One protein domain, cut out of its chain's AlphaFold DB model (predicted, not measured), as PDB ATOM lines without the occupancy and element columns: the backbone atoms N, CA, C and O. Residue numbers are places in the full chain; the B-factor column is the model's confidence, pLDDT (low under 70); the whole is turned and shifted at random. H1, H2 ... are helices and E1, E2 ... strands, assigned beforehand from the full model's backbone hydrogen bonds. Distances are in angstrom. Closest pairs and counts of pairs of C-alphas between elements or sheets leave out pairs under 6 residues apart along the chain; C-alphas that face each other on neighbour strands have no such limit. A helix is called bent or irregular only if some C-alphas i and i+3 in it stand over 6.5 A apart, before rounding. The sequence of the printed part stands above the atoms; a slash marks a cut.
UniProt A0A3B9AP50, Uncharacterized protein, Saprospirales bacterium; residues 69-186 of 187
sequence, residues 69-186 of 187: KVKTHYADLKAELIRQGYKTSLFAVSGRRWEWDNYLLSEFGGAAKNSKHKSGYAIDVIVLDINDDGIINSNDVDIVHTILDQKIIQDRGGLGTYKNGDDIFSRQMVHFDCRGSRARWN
ATOM      1  N   LYS A  69       9.554  52.126  33.704       92.50
ATOM      2  CA  LYS A  69       8.219  51.524  33.642       92.50
ATOM      3  C   LYS A  69       7.993  50.750  32.342       92.50
ATOM      4  O   LYS A  69       7.453  49.648  32.364       92.50
ATOM      5  N   VAL A  70       8.457  51.289  31.214       93.06
ATOM      6  CA  VAL A  70       8.356  50.617  29.906       93.06
ATOM      7  C   VAL A  70       9.250  49.378  29.871       93.06
ATOM      8  O   VAL A  70       8.830  48.330  29.383       93.06
ATOM      9  N   LYS A  71      10.460  49.464  30.443       93.50
ATOM     10  CA  LYS A  71      11.356  48.305  30.596       93.50
ATOM     11  C   LYS A  71      10.730  47.216  31.462       93.50
ATOM     12  O   LYS A  71      10.845  46.046  31.113       93.50
ATOM     13  N   THR A  72      10.053  47.596  32.544       94.62
ATOM     14  CA  THR A  72       9.305  46.663  33.391       94.62
ATOM     15  C   THR A  72       8.200  45.983  32.594       94.62
ATOM     16  O   THR A  72       8.179  44.764  32.561       94.62
ATOM     17  N   HIS A  73       7.377  46.715  31.837       95.00
ATOM     18  CA  HIS A  73       6.357  46.094  30.980       95.00
ATOM     19  C   HIS A  73       6.940  45.134  29.936       95.00
ATOM     20  O   HIS A  73       6.363  44.083  29.672       95.00
ATOM     21  N   TYR A  74       8.102  45.458  29.367       95.44
ATOM     22  CA  TYR A  74       8.802  44.561  28.450       95.44
ATOM     23  C   TYR A  74       9.324  43.291  29.146       95.44
ATOM     24  O   TYR A  74       9.253  42.200  28.580       95.44
ATOM     25  N   ALA A  75       9.827  43.411  30.377       95.69
ATOM     26  CA  ALA A  75      10.239  42.269  31.189       95.69
ATOM     27  C   ALA A  75       9.036  41.408  31.613       95.69
ATOM     28  O   ALA A  75       9.085  40.187  31.460       95.69
ATOM     29  N   ASP A  76       7.945  42.038  32.053       96.88
ATOM     30  CA  ASP A  76       6.688  41.384  32.424       96.88
ATOM     31  C   ASP A  76       6.093  40.626  31.236       96.88
ATOM     32  O   ASP A  76       5.629  39.501  31.396       96.88
ATOM     33  N   LEU A  77       6.170  41.190  30.025       97.31
ATOM     34  CA  LEU A  77       5.740  40.518  28.798       97.31
ATOM     35  C   LEU A  77       6.520  39.221  28.578       97.31
ATOM     36  O   LEU A  77       5.920  38.180  28.325       97.31
ATOM     37  N   LYS A  78       7.850  39.259  28.699       96.94
ATOM     38  CA  LYS A  78       8.682  38.057  28.548       96.94
ATOM     39  C   LYS A  78       8.373  37.017  29.618       96.94
ATOM     40  O   LYS A  78       8.248  35.840  29.293       96.94
ATOM     41  N   ALA A  79       8.230  37.447  30.869       97.88
ATOM     42  CA  ALA A  79       7.870  36.560  31.969       97.88
ATOM     43  C   ALA A  79       6.500  35.907  31.736       97.88
ATOM     44  O   ALA A  79       6.340  34.706  31.941       97.88
ATOM     45  N   GLU A  80       5.528  36.677  31.252       97.88
ATOM     46  CA  GLU A  80       4.172  36.211  30.994       97.88
ATOM     47  C   GLU A  80       4.084  35.270  29.784       97.88
ATOM     48  O   GLU A  80       3.332  34.297  29.833       97.88
ATOM     49  N   LEU A  81       4.879  35.507  28.736       97.56
ATOM     50  CA  LEU A  81       5.024  34.578  27.612       97.56
ATOM     51  C   LEU A  81       5.566  33.227  28.087       97.56
ATOM     52  O   LEU A  81       4.940  32.202  27.833       97.56
ATOM     53  N   ILE A  82       6.657  33.235  28.862       97.50
ATOM     54  CA  ILE A  82       7.231  32.013  29.450       97.50
ATOM     55  C   ILE A  82       6.196  31.304  30.329       97.50
ATOM     56  O   ILE A  82       6.025  30.091  30.232       97.50
ATOM     57  N   ARG A  83       5.462  32.055  31.161       97.56
ATOM     58  CA  ARG A  83       4.427  31.508  32.052       97.56
ATOM     59  C   ARG A  83       3.292  30.821  31.285       97.56
ATOM     60  O   ARG A  83       2.684  29.895  31.814       97.56
ATOM     61  N   GLN A  84       2.990  31.280  30.073       97.25
ATOM     62  CA  GLN A  84       1.978  30.687  29.196       97.25
ATOM     63  C   GLN A  84       2.536  29.603  28.257       97.25
ATOM     64  O   GLN A  84       1.772  29.026  27.490       97.25
ATOM     65  N   GLY A  85       3.833  29.292  28.336       97.25
ATOM     66  CA  GLY A  85       4.476  28.273  27.501       97.25
ATOM     67  C   GLY A  85       4.901  28.760  26.113       97.25
ATOM     68  O   GLY A  85       5.265  27.939  25.279       97.25
ATOM     69  N   TYR A  86       4.884  30.071  25.866       97.75
ATOM     70  CA  TYR A  86       5.347  30.675  24.617       97.75
ATOM     71  C   TYR A  86       6.854  30.955  24.635       97.75
ATOM     72  O   TYR A  86       7.469  31.149  25.689       97.75
ATOM     73  N   LYS A  87       7.454  31.055  23.445       97.06
ATOM     74  CA  LYS A  87       8.839  31.506  23.275       97.06
ATOM     75  C   LYS A  87       8.939  33.022  23.426       97.06
ATOM     76  O   LYS A  87       8.041  33.776  23.067       97.06
ATOM     77  N   THR A  88      10.093  33.501  23.883       95.75
ATOM     78  CA  THR A  88      10.410  34.939  23.924       95.75
ATOM     79  C   THR A  88      11.116  35.400  22.647       95.75
ATOM     80  O   THR A  88      12.064  36.187  22.718       95.75
ATOM     81  N   SER A  89      10.694  34.877  21.493       93.94
ATOM     82  CA  SER A  89      11.227  35.200  20.163       93.94
ATOM     83  C   SER A  89      10.762  36.592  19.722       93.94
ATOM     84  O   SER A  89       9.996  36.750  18.780       93.94
ATOM     85  N   LEU A  90      11.182  37.621  20.452       93.69
ATOM     86  CA  LEU A  90      10.835  39.012  20.193       93.69
ATOM     87  C   LEU A  90      11.974  39.928  20.633       93.69
ATOM     88  O   LEU A  90      12.681  39.649  21.610       93.69
ATOM     89  N   PHE A  91      12.150  41.038  19.927       91.19
ATOM     90  CA  PHE A  91      13.213  41.988  20.227       91.19
ATOM     91  C   PHE A  91      12.766  43.432  20.034       91.19
ATOM     92  O   PHE A  91      11.945  43.752  19.177       91.19
ATOM     93  N   ALA A  92      13.324  44.309  20.865       90.88
ATOM     94  CA  ALA A  92      13.074  45.736  20.802       90.88
ATOM     95  C   ALA A  92      13.853  46.342  19.636       90.88
ATOM     96  O   ALA A  92      15.070  46.176  19.548       90.88
ATOM     97  N   VAL A  93      13.149  47.048  18.758       87.31
ATOM     98  CA  VAL A  93      13.750  47.739  17.609       87.31
ATOM     99  C   VAL A  93      13.825  49.240  17.805       87.31
ATOM    100  O   VAL A  93      14.719  49.888  17.270       87.31
ATOM    101  N   SER A  94      12.920  49.802  18.604       86.06
ATOM    102  CA  SER A  94      12.913  51.229  18.899       86.06
ATOM    103  C   SER A  94      12.498  51.464  20.338       86.06
ATOM    104  O   SER A  94      11.509  50.903  20.790       86.06
ATOM    105  N   GLY A  95      13.230  52.313  21.048       87.81
ATOM    106  CA  GLY A  95      12.882  52.767  22.390       87.81
ATOM    107  C   GLY A  95      12.934  54.284  22.456       87.81
ATOM    108  O   GLY A  95      12.107  54.953  21.837       87.81
ATOM    109  N   ARG A  96      13.915  54.857  23.164       87.38
ATOM    110  CA  ARG A  96      14.094  56.312  23.159       87.38
ATOM    111  C   ARG A  96      14.625  56.768  21.802       87.38
ATOM    112  O   ARG A  96      15.673  56.302  21.370       87.38
ATOM    113  N   ARG A  97      13.928  57.718  21.182       85.00
ATOM    114  CA  ARG A  97      14.401  58.432  19.991       85.00
ATOM    115  C   ARG A  97      14.979  59.779  20.407       85.00
ATOM    116  O   ARG A  97      14.397  60.479  21.237       85.00
ATOM    117  N   TRP A  98      16.139  60.116  19.873       79.62
ATOM    118  CA  TRP A  98      16.733  61.446  19.978       79.62
ATOM    119  C   TRP A  98      15.990  62.427  19.041       79.62
ATOM    120  O   TRP A  98      14.951  62.116  18.459       79.62
ATOM    121  N   GLU A  99      16.446  63.674  18.932       80.44
ATOM    122  CA  GLU A  99      15.777  64.632  18.036       80.44
ATOM    123  C   GLU A  99      16.100  64.362  16.556       80.44
ATOM    124  O   GLU A  99      15.233  64.490  15.695       80.44
ATOM    125  N   TRP A 100      17.335  63.953  16.254       77.25
ATOM    126  CA  TRP A 100      17.822  63.793  14.879       77.25
ATOM    127  C   TRP A 100      17.269  62.536  14.184       77.25
ATOM    128  O   TRP A 100      16.879  62.588  13.021       77.25
ATOM    129  N   ASP A 101      17.184  61.415  14.892       73.81
ATOM    130  CA  ASP A 101      16.587  60.157  14.428       73.81
ATOM    131  C   ASP A 101      15.060  60.271  14.347       73.81
ATOM    132  O   ASP A 101      14.467  59.814  13.371       73.81
ATOM    133  N   ASN A 102      14.412  60.940  15.310       79.00
ATOM    134  CA  ASN A 102      12.985  61.237  15.210       79.00
ATOM    135  C   ASN A 102      12.679  62.135  14.005       79.00
ATOM    136  O   ASN A 102      11.693  61.883  13.321       79.00
ATOM    137  N   TYR A 103      13.513  63.145  13.727       79.56
ATOM    138  CA  TYR A 103      13.378  63.981  12.531       79.56
ATOM    139  C   TYR A 103      13.419  63.130  11.257       79.56
ATOM    140  O   TYR A 103      12.455  63.152  10.494       79.56
ATOM    141  N   LEU A 104      14.457  62.303  11.080       78.06
ATOM    142  CA  LEU A 104      14.591  61.422   9.913       78.06
ATOM    143  C   LEU A 104      13.405  60.457   9.765       78.06
ATOM    144  O   LEU A 104      12.848  60.323   8.678       78.06
ATOM    145  N   LEU A 105      12.979  59.819  10.856       77.75
ATOM    146  CA  LEU A 105      11.839  58.899  10.840       77.75
ATOM    147  C   LEU A 105      10.511  59.617  10.578       77.75
ATOM    148  O   LEU A 105       9.619  59.037   9.965       77.75
ATOM    149  N   SER A 106      10.353  60.859  11.037       76.25
ATOM    150  CA  SER A 106       9.137  61.638  10.781       76.25
ATOM    151  C   SER A 106       9.067  62.165   9.351       76.25
ATOM    152  O   SER A 106       7.977  62.229   8.791       76.25
ATOM    153  N   GLU A 107      10.215  62.494   8.757       77.31
ATOM    154  CA  GLU A 107      10.298  63.059   7.410       77.31
ATOM    155  C   GLU A 107      10.212  61.972   6.329       77.31
ATOM    156  O   GLU A 107       9.539  62.155   5.320       77.31
ATOM    157  N   PHE A 108      10.845  60.816   6.556       72.12
ATOM    158  CA  PHE A 108      10.956  59.753   5.547       72.12
ATOM    159  C   PHE A 108      10.201  58.464   5.894       72.12
ATOM    160  O   PHE A 108       9.957  57.651   5.007       72.12
ATOM    161  N   GLY A 109       9.848  58.248   7.165       64.12
ATOM    162  CA  GLY A 109       9.296  56.980   7.665       64.12
ATOM    163  C   GLY A 109       7.882  57.073   8.243       64.12
ATOM    164  O   GLY A 109       7.411  56.111   8.845       64.12
ATOM    165  N   GLY A 110       7.212  58.225   8.123       67.44
ATOM    166  CA  GLY A 110       5.838  58.416   8.603       67.44
ATOM    167  C   GLY A 110       5.678  58.419  10.130       67.44
ATOM    168  O   GLY A 110       4.558  58.305  10.633       67.44
ATOM    169  N   ALA A 111       6.766  58.547  10.898       74.62
ATOM    170  CA  ALA A 111       6.679  58.590  12.354       74.62
ATOM    171  C   ALA A 111       5.982  59.870  12.850       74.62
ATOM    172  O   ALA A 111       6.209  60.975  12.355       74.62
ATOM    173  N   ALA A 112       5.163  59.740  13.895       72.38
ATOM    174  CA  ALA A 112       4.483  60.883  14.491       72.38
ATOM    175  C   ALA A 112       5.486  61.891  15.085       72.38
ATOM    176  O   ALA A 112       6.312  61.535  15.926       72.38
ATOM    177  N   LYS A 113       5.353  63.175  14.719       66.94
ATOM    178  CA  LYS A 113       6.220  64.264  15.216       66.94
ATOM    179  C   LYS A 113       6.229  64.368  16.751       66.94
ATOM    180  O   LYS A 113       7.273  64.628  17.344       66.94
ATOM    181  N   ASN A 114       5.091  64.083  17.392       69.56
ATOM    182  CA  ASN A 114       4.911  64.073  18.851       69.56
ATOM    183  C   ASN A 114       4.865  62.644  19.419       69.56
ATOM    184  O   ASN A 114       3.916  62.251  20.099       69.56
ATOM    185  N   SER A 115       5.885  61.847  19.108       78.56
ATOM    186  CA  SER A 115       5.982  60.458  19.555       78.56
ATOM    187  C   SER A 115       6.406  60.330  21.025       78.56
ATOM    188  O   SER A 115       7.289  61.045  21.502       78.56
ATOM    189  N   LYS A 116       5.835  59.352  21.744       86.38
ATOM    190  CA  LYS A 116       6.254  58.977  23.111       86.38
ATOM    191  C   LYS A 116       7.652  58.350  23.160       86.38
ATOM    192  O   LYS A 116       8.268  58.315  24.222       86.38
ATOM    193  N   HIS A 117       8.190  57.952  22.007       87.81
ATOM    194  CA  HIS A 117       9.582  57.535  21.879       87.81
ATOM    195  C   HIS A 117      10.563  58.670  22.206       87.81
ATOM    196  O   HIS A 117      11.612  58.405  22.784       87.81
ATOM    197  N   LYS A 118      10.230  59.941  21.929       86.06
ATOM    198  CA  LYS A 118      11.125  61.081  22.224       86.06
ATOM    199  C   LYS A 118      11.460  61.207  23.712       86.06
ATOM    200  O   LYS A 118      12.567  61.567  24.101       86.06
ATOM    201  N   SER A 119      10.484  60.892  24.556       87.31
ATOM    202  CA  SER A 119      10.610  60.930  26.010       87.31
ATOM    203  C   SER A 119      10.991  59.577  26.621       87.31
ATOM    204  O   SER A 119      11.091  59.482  27.839       87.31
ATOM    205  N   GLY A 120      11.233  58.546  25.801       89.31
ATOM    206  CA  GLY A 120      11.585  57.201  26.266       89.31
ATOM    207  C   GLY A 120      10.422  56.427  26.894       89.31
ATOM    208  O   GLY A 120      10.651  55.380  27.490       89.31
ATOM    209  N   TYR A 121       9.182  56.907  26.757       92.94
ATOM    210  CA  TYR A 121       7.992  56.269  27.331       92.94
ATOM    211  C   TYR A 121       7.332  55.248  26.400       92.94
ATOM    212  O   TYR A 121       6.222  54.810  26.692       92.94
ATOM    213  N   ALA A 122       7.988  54.870  25.304       93.44
ATOM    214  CA  ALA A 122       7.479  53.910  24.337       93.44
ATOM    215  C   ALA A 122       8.565  52.955  23.856       93.44
ATOM    216  O   ALA A 122       9.756  53.281  23.895       93.44
ATOM    217  N   ILE A 123       8.124  51.794  23.386       93.88
ATOM    218  CA  ILE A 123       8.965  50.786  22.765       93.88
ATOM    219  C   ILE A 123       8.205  50.111  21.619       93.88
ATOM    220  O   ILE A 123       7.007  49.845  21.717       93.88
ATOM    221  N   ASP A 124       8.931  49.838  20.543       93.19
ATOM    222  CA  ASP A 124       8.481  49.048  19.407       93.19
ATOM    223  C   ASP A 124       9.223  47.715  19.447       93.19
ATOM    224  O   ASP A 124      10.458  47.683  19.550       93.19
ATOM    225  N   VAL A 125       8.476  46.619  19.370       94.38
ATOM    226  CA  VAL A 125       9.018  45.259  19.383       94.38
ATOM    227  C   VAL A 125       8.616  44.530  18.112       94.38
ATOM    228  O   VAL A 125       7.468  44.628  17.686       94.38
ATOM    229  N   ILE A 126       9.554  43.799  17.515       94.50
ATOM    230  CA  ILE A 126       9.252  42.839  16.451       94.50
ATOM    231  C   ILE A 126       8.997  41.486  17.104       94.50
ATOM    232  O   ILE A 126       9.807  41.022  17.913       94.50
ATOM    233  N   VAL A 127       7.873  40.879  16.744       96.06
ATOM    234  CA  VAL A 127       7.452  39.548  17.170       96.06
ATOM    235  C   VAL A 127       7.826  38.546  16.075       96.06
ATOM    236  O   VAL A 127       7.671  38.821  14.891       96.06
ATOM    237  N   LEU A 128       8.411  37.414  16.452       96.06
ATOM    238  CA  LEU A 128       8.696  36.304  15.541       96.06
ATOM    239  C   LEU A 128       7.757  35.140  15.880       96.06
ATOM    240  O   LEU A 128       6.708  35.354  16.468       96.06
ATOM    241  N   ASP A 129       8.157  33.916  15.552       96.50
ATOM    242  CA  ASP A 129       7.439  32.694  15.904       96.50
ATOM    243  C   ASP A 129       7.539  32.465  17.425       96.50
ATOM    244  O   ASP A 129       8.559  31.984  17.949       96.50
ATOM    245  N   ILE A 130       6.520  32.935  18.149       97.00
ATOM    246  CA  ILE A 130       6.429  32.817  19.610       97.00
ATOM    247  C   ILE A 130       5.553  31.643  20.037       97.00
ATOM    248  O   ILE A 130       5.701  31.162  21.166       97.00
ATOM    249  N   ASN A 131       4.654  31.186  19.162       97.12
ATOM    250  CA  ASN A 131       3.792  30.032  19.399       97.12
ATOM    251  C   ASN A 131       4.427  28.693  18.974       97.12
ATOM    252  O   ASN A 131       3.851  27.652  19.281       97.12
ATOM    253  N   ASP A 132       5.620  28.721  18.374       96.56
ATOM    254  CA  ASP A 132       6.399  27.557  17.935       96.56
ATOM    255  C   ASP A 132       5.683  26.696  16.886       96.56
ATOM    256  O   ASP A 132       5.811  25.469  16.878       96.56
ATOM    257  N   ASP A 133       4.906  27.334  16.006       96.75
ATOM    258  CA  ASP A 133       4.241  26.659  14.886       96.75
ATOM    259  C   ASP A 133       5.087  26.649  13.595       96.75
ATOM    260  O   ASP A 133       4.715  26.012  12.604       96.75
ATOM    261  N   GLY A 134       6.254  27.304  13.617       95.88
ATOM    262  CA  GLY A 134       7.175  27.420  12.491       95.88
ATOM    263  C   GLY A 134       6.826  28.535  11.501       95.88
ATOM    264  O   GLY A 134       7.505  28.659  10.475       95.88
ATOM    265  N   ILE A 135       5.789  29.340  11.758       95.69
ATOM    266  CA  ILE A 135       5.259  30.349  10.839       95.69
ATOM    267  C   ILE A 135       5.148  31.706  11.539       95.69
ATOM    268  O   ILE A 135       4.203  31.970  12.265       95.69
ATOM    269  N   ILE A 136       6.016  32.650  11.174       95.31
ATOM    270  CA  ILE A 136       5.928  34.039  11.654       95.31
ATOM    271  C   ILE A 136       4.721  34.737  11.009       95.31
ATOM    272  O   ILE A 136       4.762  35.080   9.820       95.31
ATOM    273  N   ASN A 137       3.642  34.957  11.764       95.00
ATOM    274  CA  ASN A 137       2.391  35.501  11.225       95.00
ATOM    275  C   ASN A 137       1.629  36.401  12.219       95.00
ATOM    276  O   ASN A 137       2.156  36.811  13.246       95.00
ATOM    277  N   SER A 138       0.414  36.834  11.874       94.81
ATOM    278  CA  SER A 138      -0.365  37.757  12.715       94.81
ATOM    279  C   SER A 138      -0.798  37.158  14.054       94.81
ATOM    280  O   SER A 138      -1.057  37.913  14.986       94.81
ATOM    281  N   ASN A 139      -0.865  35.832  14.171       95.88
ATOM    282  CA  ASN A 139      -1.243  35.158  15.411       95.88
ATOM    283  C   ASN A 139      -0.208  35.408  16.515       95.88
ATOM    284  O   ASN A 139      -0.586  35.634  17.664       95.88
ATOM    285  N   ASP A 140       1.081  35.443  16.167       97.06
ATOM    286  CA  ASP A 140       2.161  35.803  17.091       97.06
ATOM    287  C   ASP A 140       1.956  37.215  17.658       97.06
ATOM    288  O   ASP A 140       1.996  37.452  18.870       97.06
ATOM    289  N   VAL A 141       1.658  38.160  16.764       96.75
ATOM    290  CA  VAL A 141       1.349  39.551  17.108       96.75
ATOM    291  C   VAL A 141       0.129  39.627  18.025       96.75
ATOM    292  O   VAL A 141       0.147  40.366  19.011       96.75
ATOM    293  N   ASP A 142      -0.912  38.844  17.743       96.69
ATOM    294  CA  ASP A 142      -2.160  38.831  18.508       96.69
ATOM    295  C   ASP A 142      -1.979  38.275  19.924       96.69
ATOM    296  O   ASP A 142      -2.566  38.814  20.869       96.69
ATOM    297  N   ILE A 143      -1.124  37.265  20.113       96.94
ATOM    298  CA  ILE A 143      -0.762  36.748  21.443       96.94
ATOM    299  C   ILE A 143      -0.084  37.851  22.267       96.94
ATOM    300  O   ILE A 143      -0.517  38.148  23.387       96.94
ATOM    301  N   VAL A 144       0.939  38.508  21.706       97.19
ATOM    302  CA  VAL A 144       1.656  39.602  22.386       97.19
ATOM    303  C   VAL A 144       0.715  40.763  22.693       97.19
ATOM    304  O   VAL A 144       0.675  41.248  23.827       97.19
ATOM    305  N   HIS A 145      -0.074  41.192  21.707       96.69
ATOM    306  CA  HIS A 145      -1.031  42.279  21.866       96.69
ATOM    307  C   HIS A 145      -2.061  41.957  22.957       96.69
ATOM    308  O   HIS A 145      -2.344  42.806  23.799       96.69
ATOM    309  N   THR A 146      -2.588  40.732  23.000       96.69
ATOM    310  CA  THR A 146      -3.569  40.305  24.010       96.69
ATOM    311  C   THR A 146      -2.978  40.328  25.418       96.69
ATOM    312  O   THR A 146      -3.603  40.858  26.338       96.69
ATOM    313  N   ILE A 147      -1.756  39.818  25.595       97.31
ATOM    314  CA  ILE A 147      -1.055  39.852  26.886       97.31
ATOM    315  C   ILE A 147      -0.845  41.297  27.351       97.31
ATOM    316  O   ILE A 147      -1.151  41.634  28.501       97.31
ATOM    317  N   LEU A 148      -0.364  42.163  26.457       96.69
ATOM    318  CA  LEU A 148      -0.146  43.573  26.764       96.69
ATOM    319  C   LEU A 148      -1.459  44.289  27.102       96.69
ATOM    320  O   LEU A 148      -1.513  44.998  28.106       96.69
ATOM    321  N   ASP A 149      -2.517  44.090  26.313       96.12
ATOM    322  CA  ASP A 149      -3.802  44.766  26.512       96.12
ATOM    323  C   ASP A 149      -4.487  44.326  27.807       96.12
ATOM    324  O   ASP A 149      -5.003  45.167  28.536       96.12
ATOM    325  N   GLN A 150      -4.483  43.028  28.117       95.50
ATOM    326  CA  GLN A 150      -5.300  42.481  29.204       95.50
ATOM    327  C   GLN A 150      -4.561  42.391  30.544       95.50
ATOM    328  O   GLN A 150      -5.181  42.544  31.598       95.50
ATOM    329  N   LYS A 151      -3.246  42.136  30.538       95.81
ATOM    330  CA  LYS A 151      -2.504  41.815  31.771       95.81
ATOM    331  C   LYS A 151      -1.544  42.908  32.214       95.81
ATOM    332  O   LYS A 151      -1.416  43.126  33.412       95.81
ATOM    333  N   ILE A 152      -0.885  43.583  31.273       95.06
ATOM    334  CA  ILE A 152       0.268  44.439  31.593       95.06
ATOM    335  C   ILE A 152      -0.093  45.925  31.523       95.06
ATOM    336  O   ILE A 152       0.053  46.650  32.505       95.06
ATOM    337  N   ILE A 153      -0.568  46.396  30.369       94.12
ATOM    338  CA  ILE A 153      -0.806  47.824  30.114       94.12
ATOM    339  C   ILE A 153      -2.214  48.229  30.525       94.12
ATOM    340  O   ILE A 153      -2.394  49.293  31.128       94.12
ATOM    341  N   GLN A 154      -3.207  47.395  30.192       92.50
ATOM    342  CA  GLN A 154      -4.612  47.653  30.509       92.50
ATOM    343  C   GLN A 154      -5.002  49.078  30.088       92.50
ATOM    344  O   GLN A 154      -4.650  49.542  29.001       92.50
ATOM    345  N   ASP A 155      -5.669  49.830  30.954       91.25
ATOM    346  CA  ASP A 155      -6.171  51.162  30.619       91.25
ATOM    347  C   ASP A 155      -5.163  52.294  30.864       91.25
ATOM    348  O   ASP A 155      -5.514  53.472  30.777       91.25
ATOM    349  N   ARG A 156      -3.894  51.969  31.155       91.19
ATOM    350  CA  ARG A 156      -2.879  52.945  31.599       91.19
ATOM    351  C   ARG A 156      -1.775  53.223  30.576       91.19
ATOM    352  O   ARG A 156      -0.726  53.764  30.939       91.19
ATOM    353  N   GLY A 157      -1.998  52.896  29.307       93.12
ATOM    354  CA  GLY A 157      -1.011  53.119  28.254       93.12
ATOM    355  C   GLY A 157      -1.542  52.954  26.835       93.12
ATOM    356  O   GLY A 157      -2.703  52.591  26.613       93.12
ATOM    357  N   GLY A 158      -0.674  53.243  25.870       94.00
ATOM    358  CA  GLY A 158      -0.932  53.035  24.453       94.00
ATOM    359  C   GLY A 158      -0.437  51.673  23.984       94.00
ATOM    360  O   GLY A 158       0.563  51.164  24.483       94.00
ATOM    361  N   LEU A 159      -1.164  51.081  23.043       95.25
ATOM    362  CA  LEU A 159      -0.827  49.813  22.410       95.25
ATOM    363  C   LEU A 159      -1.340  49.846  20.970       95.25
ATOM    364  O   LEU A 159      -2.477  50.254  20.732       95.25
ATOM    365  N   GLY A 160      -0.529  49.415  20.017       93.62
ATOM    366  CA  GLY A 160      -0.958  49.295  18.631       93.62
ATOM    367  C   GLY A 160      -0.127  48.289  17.861       93.62
ATOM    368  O   GLY A 160       0.982  47.948  18.268       93.62
ATOM    369  N   THR A 161      -0.676  47.812  16.751       93.88
ATOM    370  CA  THR A 161       0.040  46.919  15.833       93.88
ATOM    371  C   THR A 161       0.243  47.595  14.484       93.88
ATOM    372  O   THR A 161      -0.301  48.667  14.208       93.88
ATOM    373  N   TYR A 162       1.029  46.966  13.621       90.75
ATOM    374  CA  TYR A 162       1.233  47.425  12.250       90.75
ATOM    375  C   TYR A 162       0.932  46.315  11.239       90.75
ATOM    376  O   TYR A 162       1.464  46.326  10.133       90.75
ATOM    377  N   LYS A 163       0.018  45.390  11.583       89.88
ATOM    378  CA  LYS A 163      -0.385  44.235  10.753       89.88
ATOM    379  C   LYS A 163      -0.827  44.587   9.326       89.88
ATOM    380  O   LYS A 163      -0.732  43.749   8.437       89.88
ATOM    381  N   ASN A 164      -1.256  45.829   9.101       87.44
ATOM    382  CA  ASN A 164      -1.669  46.344   7.792       87.44
ATOM    383  C   ASN A 164      -0.539  47.044   7.010       87.44
ATOM    384  O   ASN A 164      -0.815  47.667   5.994       87.44
ATOM    385  N   GLY A 165       0.709  46.996   7.489       83.25
ATOM    386  CA  GLY A 165       1.863  47.583   6.803       83.25
ATOM    387  C   GLY A 165       2.222  46.864   5.500       83.25
ATOM    388  O   GLY A 165       1.727  45.772   5.213       83.25
ATOM    389  N   ASP A 166       3.112  47.459   4.713       85.12
ATOM    390  CA  ASP A 166       3.476  46.930   3.392       85.12
ATOM    391  C   ASP A 166       4.514  45.801   3.461       85.12
ATOM    392  O   ASP A 166       4.507  44.902   2.619       85.12
ATOM    393  N   ASP A 167       5.371  45.799   4.486       87.62
ATOM    394  CA  ASP A 167       6.450  44.825   4.653       87.62
ATOM    395  C   ASP A 167       6.261  43.898   5.865       87.62
ATOM    396  O   ASP A 167       5.561  44.204   6.832       87.62
ATOM    397  N   ILE A 168       6.920  42.738   5.810       85.31
ATOM    398  CA  ILE A 168       6.798  41.671   6.813       85.31
ATOM    399  C   ILE A 168       7.259  42.140   8.201       85.31
ATOM    400  O   ILE A 168       6.623  41.789   9.191       85.31
ATOM    401  N   PHE A 169       8.317  42.950   8.299       85.88
ATOM    402  CA  PHE A 169       8.832  43.402   9.595       85.88
ATOM    403  C   PHE A 169       7.890  44.403  10.254       85.88
ATOM    404  O   PHE A 169       7.648  44.307  11.457       85.88
ATOM    405  N   SER A 170       7.307  45.312   9.470       86.81
ATOM    406  CA  SER A 170       6.258  46.208   9.952       86.81
ATOM    407  C   SER A 170       5.047  45.416  10.432       86.81
ATOM    408  O   SER A 170       4.586  45.638  11.544       86.81
ATOM    409  N   ARG A 171       4.565  44.423   9.674       92.38
ATOM    410  CA  ARG A 171       3.397  43.616  10.090       92.38
ATOM    411  C   ARG A 171       3.584  42.884  11.411       92.38
ATOM    412  O   ARG A 171       2.609  42.671  12.124       92.38
ATOM    413  N   GLN A 172       4.826  42.549  11.725       95.12
ATOM    414  CA  GLN A 172       5.229  41.859  12.943       95.12
ATOM    415  C   GLN A 172       5.549  42.796  14.114       95.12
ATOM    416  O   GLN A 172       6.021  42.356  15.161       95.12
ATOM    417  N   MET A 173       5.309  44.098  13.961       94.31
ATOM    418  CA  MET A 173       5.623  45.085  14.982       94.31
ATOM    419  C   MET A 173       4.440  45.341  15.922       94.31
ATOM    420  O   MET A 173       3.315  45.614  15.490       94.31
ATOM    421  N   VAL A 174       4.734  45.344  17.222       95.62
ATOM    422  CA  VAL A 174       3.843  45.824  18.282       95.62
ATOM    423  C   VAL A 174       4.472  47.044  18.938       95.62
ATOM    424  O   VAL A 174       5.606  46.999  19.411       95.62
ATOM    425  N   HIS A 175       3.715  48.131  18.992       95.44
ATOM    426  CA  HIS A 175       4.066  49.327  19.740       95.44
ATOM    427  C   HIS A 175       3.367  49.320  21.086       95.44
ATOM    428  O   HIS A 175       2.155  49.100  21.148       95.44
ATOM    429  N   PHE A 176       4.082  49.696  22.143       95.38
ATOM    430  CA  PHE A 176       3.442  50.049  23.398       95.38
ATOM    431  C   PHE A 176       4.129  51.174  24.165       95.38
ATOM    432  O   PHE A 176       5.340  51.370  24.093       95.38
ATOM    433  N   ASP A 177       3.337  51.909  24.948       94.44
ATOM    434  CA  ASP A 177       3.803  53.073  25.692       94.44
ATOM    435  C   ASP A 177       3.077  53.293  27.026       94.44
ATOM    436  O   ASP A 177       1.958  52.833  27.256       94.44
ATOM    437  N   CYS A 178       3.717  54.064  27.904       91.00
ATOM    438  CA  CYS A 178       3.234  54.409  29.240       91.00
ATOM    439  C   CYS A 178       2.597  55.811  29.310       91.00
ATOM    440  O   CYS A 178       2.909  56.582  30.218       91.00
ATOM    441  N   ARG A 179       1.701  56.180  28.384       89.19
ATOM    442  CA  ARG A 179       1.060  57.517  28.372       89.19
ATOM    443  C   ARG A 179       0.070  57.806  29.509       89.19
ATOM    444  O   ARG A 179      -0.410  58.932  29.591       89.19
ATOM    445  N   GLY A 180      -0.256  56.828  30.356       88.69
ATOM    446  CA  GLY A 180      -1.153  57.003  31.505       88.69
ATOM    447  C   GLY A 180      -2.650  56.948  31.181       88.69
ATOM    448  O   GLY A 180      -3.460  56.966  32.099       88.69
ATOM    449  N   SER A 181      -3.021  56.830  29.906       90.81
ATOM    450  CA  SER A 181      -4.401  56.672  29.438       90.81
ATOM    451  C   SER A 181      -4.488  55.653  28.302       90.81
ATOM    452  O   SER A 181      -3.519  55.444  27.565       90.81
ATOM    453  N   ARG A 182      -5.654  55.013  28.155       93.19
ATOM    454  CA  ARG A 182      -5.898  53.992  27.130       93.19
ATOM    455  C   ARG A 182      -5.841  54.602  25.726       93.19
ATOM    456  O   ARG A 182      -6.620  55.492  25.398       93.19
ATOM    457  N   ALA A 183      -4.977  54.060  24.872       92.50
ATOM    458  CA  ALA A 183      -4.984  54.326  23.433       92.50
ATOM    459  C   ALA A 183      -4.749  53.029  22.647       92.50
ATOM    460  O   ALA A 183      -3.812  52.295  22.953       92.50
ATOM    461  N   ARG A 184      -5.599  52.735  21.655       93.50
ATOM    462  CA  ARG A 184      -5.499  51.544  20.798       93.50
ATOM    463  C   ARG A 184      -5.645  51.936  19.337       93.50
ATOM    464  O   ARG A 184      -6.594  52.641  19.011       93.50
ATOM    465  N   TRP A 185      -4.752  51.470  18.477       90.06
ATOM    466  CA  TRP A 185      -4.835  51.694  17.032       90.06
ATOM    467  C   TRP A 185      -4.368  50.457  16.278       90.06
ATOM    468  O   TRP A 185      -3.612  49.666  16.835       90.06
ATOM    469  N   ASN A 186      -4.827  50.319  15.028       78.06
ATOM    470  CA  ASN A 186      -4.446  49.246  14.107       78.06
ATOM    471  C   ASN A 186      -4.480  47.869  14.792       78.06
ATOM    472  O   ASN A 186      -3.443  47.340  15.192       78.06
TER     473      ASN A 186
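AT A GLANCE: This is residues 69 to 186 of the 187 residues of an uncharacterized protein of Saprospirales bacterium (UniProt A0A3B9AP50). A twisted five-stranded sheet has its two longest helices, H1 and H3, packed over the same face at a steep angle to each other, while H2 and the long link after it lie away from the sheet at one end of the longest axis. The short H4 sits near ends of E2, E3 and E4 and only grazes the sheet. The printed part has 118 residues with four named helices and five named strands, in the order H1 E1 H2 E2 H3 E3 H4 E4 E5. The strands run across the sheet as E1, E2, E4, E3, E5; the sheet is mixed, with E3 and E5 parallel and the other neighbours antiparallel. The class is mixed, helices and strands, and the whole is compact, with a radius of gyration of the C-alphas of 13.8 A and spans of 39 by 30 by 20 A.

HOW THE PARTS SIT: H1, residues 69 to 83, is on the sheet at a height of 9.5 A and lies over E2, residues 122 to 127. It runs along the strands, at 17 degrees to E2 on the local plane, and the closest C-alphas of the two are those of Val 70 and Ala 122, 6.5 A apart. E1, residues 90 to 94, is an edge strand and the antiparallel neighbour of E2, with N 93 and O 124 within hydrogen-bond range at 2.9 A. H2, residues 99 to 108, is not on the sheet and touches no helix. On the other side of E2 from E1 is E4, residues 173 to 177, antiparallel to E2, with N 125 and O 174 at 2.9 A. H3, residues 138 to 152, is on the same face as H1, at a height of 8.7 A. It lies over E4, at 5 degrees to it on the local plane, and runs along the strands; the closest C-alphas are those of Val 141 and Val 174, 6.9 A apart. H3 and H1 touch at a steep tilt of 64 degrees, opposite ways, and their closest C-alphas are those of His 73 and Ile 152, 6.3 A apart. E3, residues 158 to 161, is antiparallel to E4, with N 175 and O 160 at 2.8 A; H3 lies over E3 only just, with 3 of its C-alphas falling on it. E2, H3 and E3 form a split strand-helix-strand unit, two strands running the same way with E4 between them in the sheet, and its crossover is right-handed. H4, residues 168 to 171, only grazes the sheet, with residues 169 to 171; it is close to H3 but not clearly touching, the C-alphas of Ser 138 and Arg 171 being 7.4 A apart. E5, residues 183 to 185, is the other edge strand and parallel to E3, with N 159 and O 183 at 2.9 A. In H1 and H2 every O i to N i+4 pair is within hydrogen-bond range, in H3 10 of 11 are, and H4 is too short for such a pair.

IN THESE COORDINATES: H1 begins at C-alpha 69, at (8.219, 51.524, 33.642), and is 20.4 A long. E1 measures 12.5 A, H2 14.2 A and E2 16.1 A. H3 begins at C-alpha 138, at (-0.365, 37.757, 12.715), and is 20.0 A long; it is irregular, but only just, with C-alphas 149 and 152 6.52 A apart. E3 measures 10.6 A, H4 5.1 A and E4 13.5 A. E5, 6.9 A long, ends at C-alpha 185, at (-4.835, 51.694, 17.032).

THE WHOLE: The two C-alphas farthest apart are those of Gly 85 and Glu 107, at 40.6 A. The sheet is strongly twisted, only just, with C-alphas up to 4.2 A off its best plane. The printed part has no cut. The link from H2 to E2, residues 109 to 121, is long. The mean pLDDT of the printed part is 90.4; residues 109 to 110 and 113 to 114 are under 70.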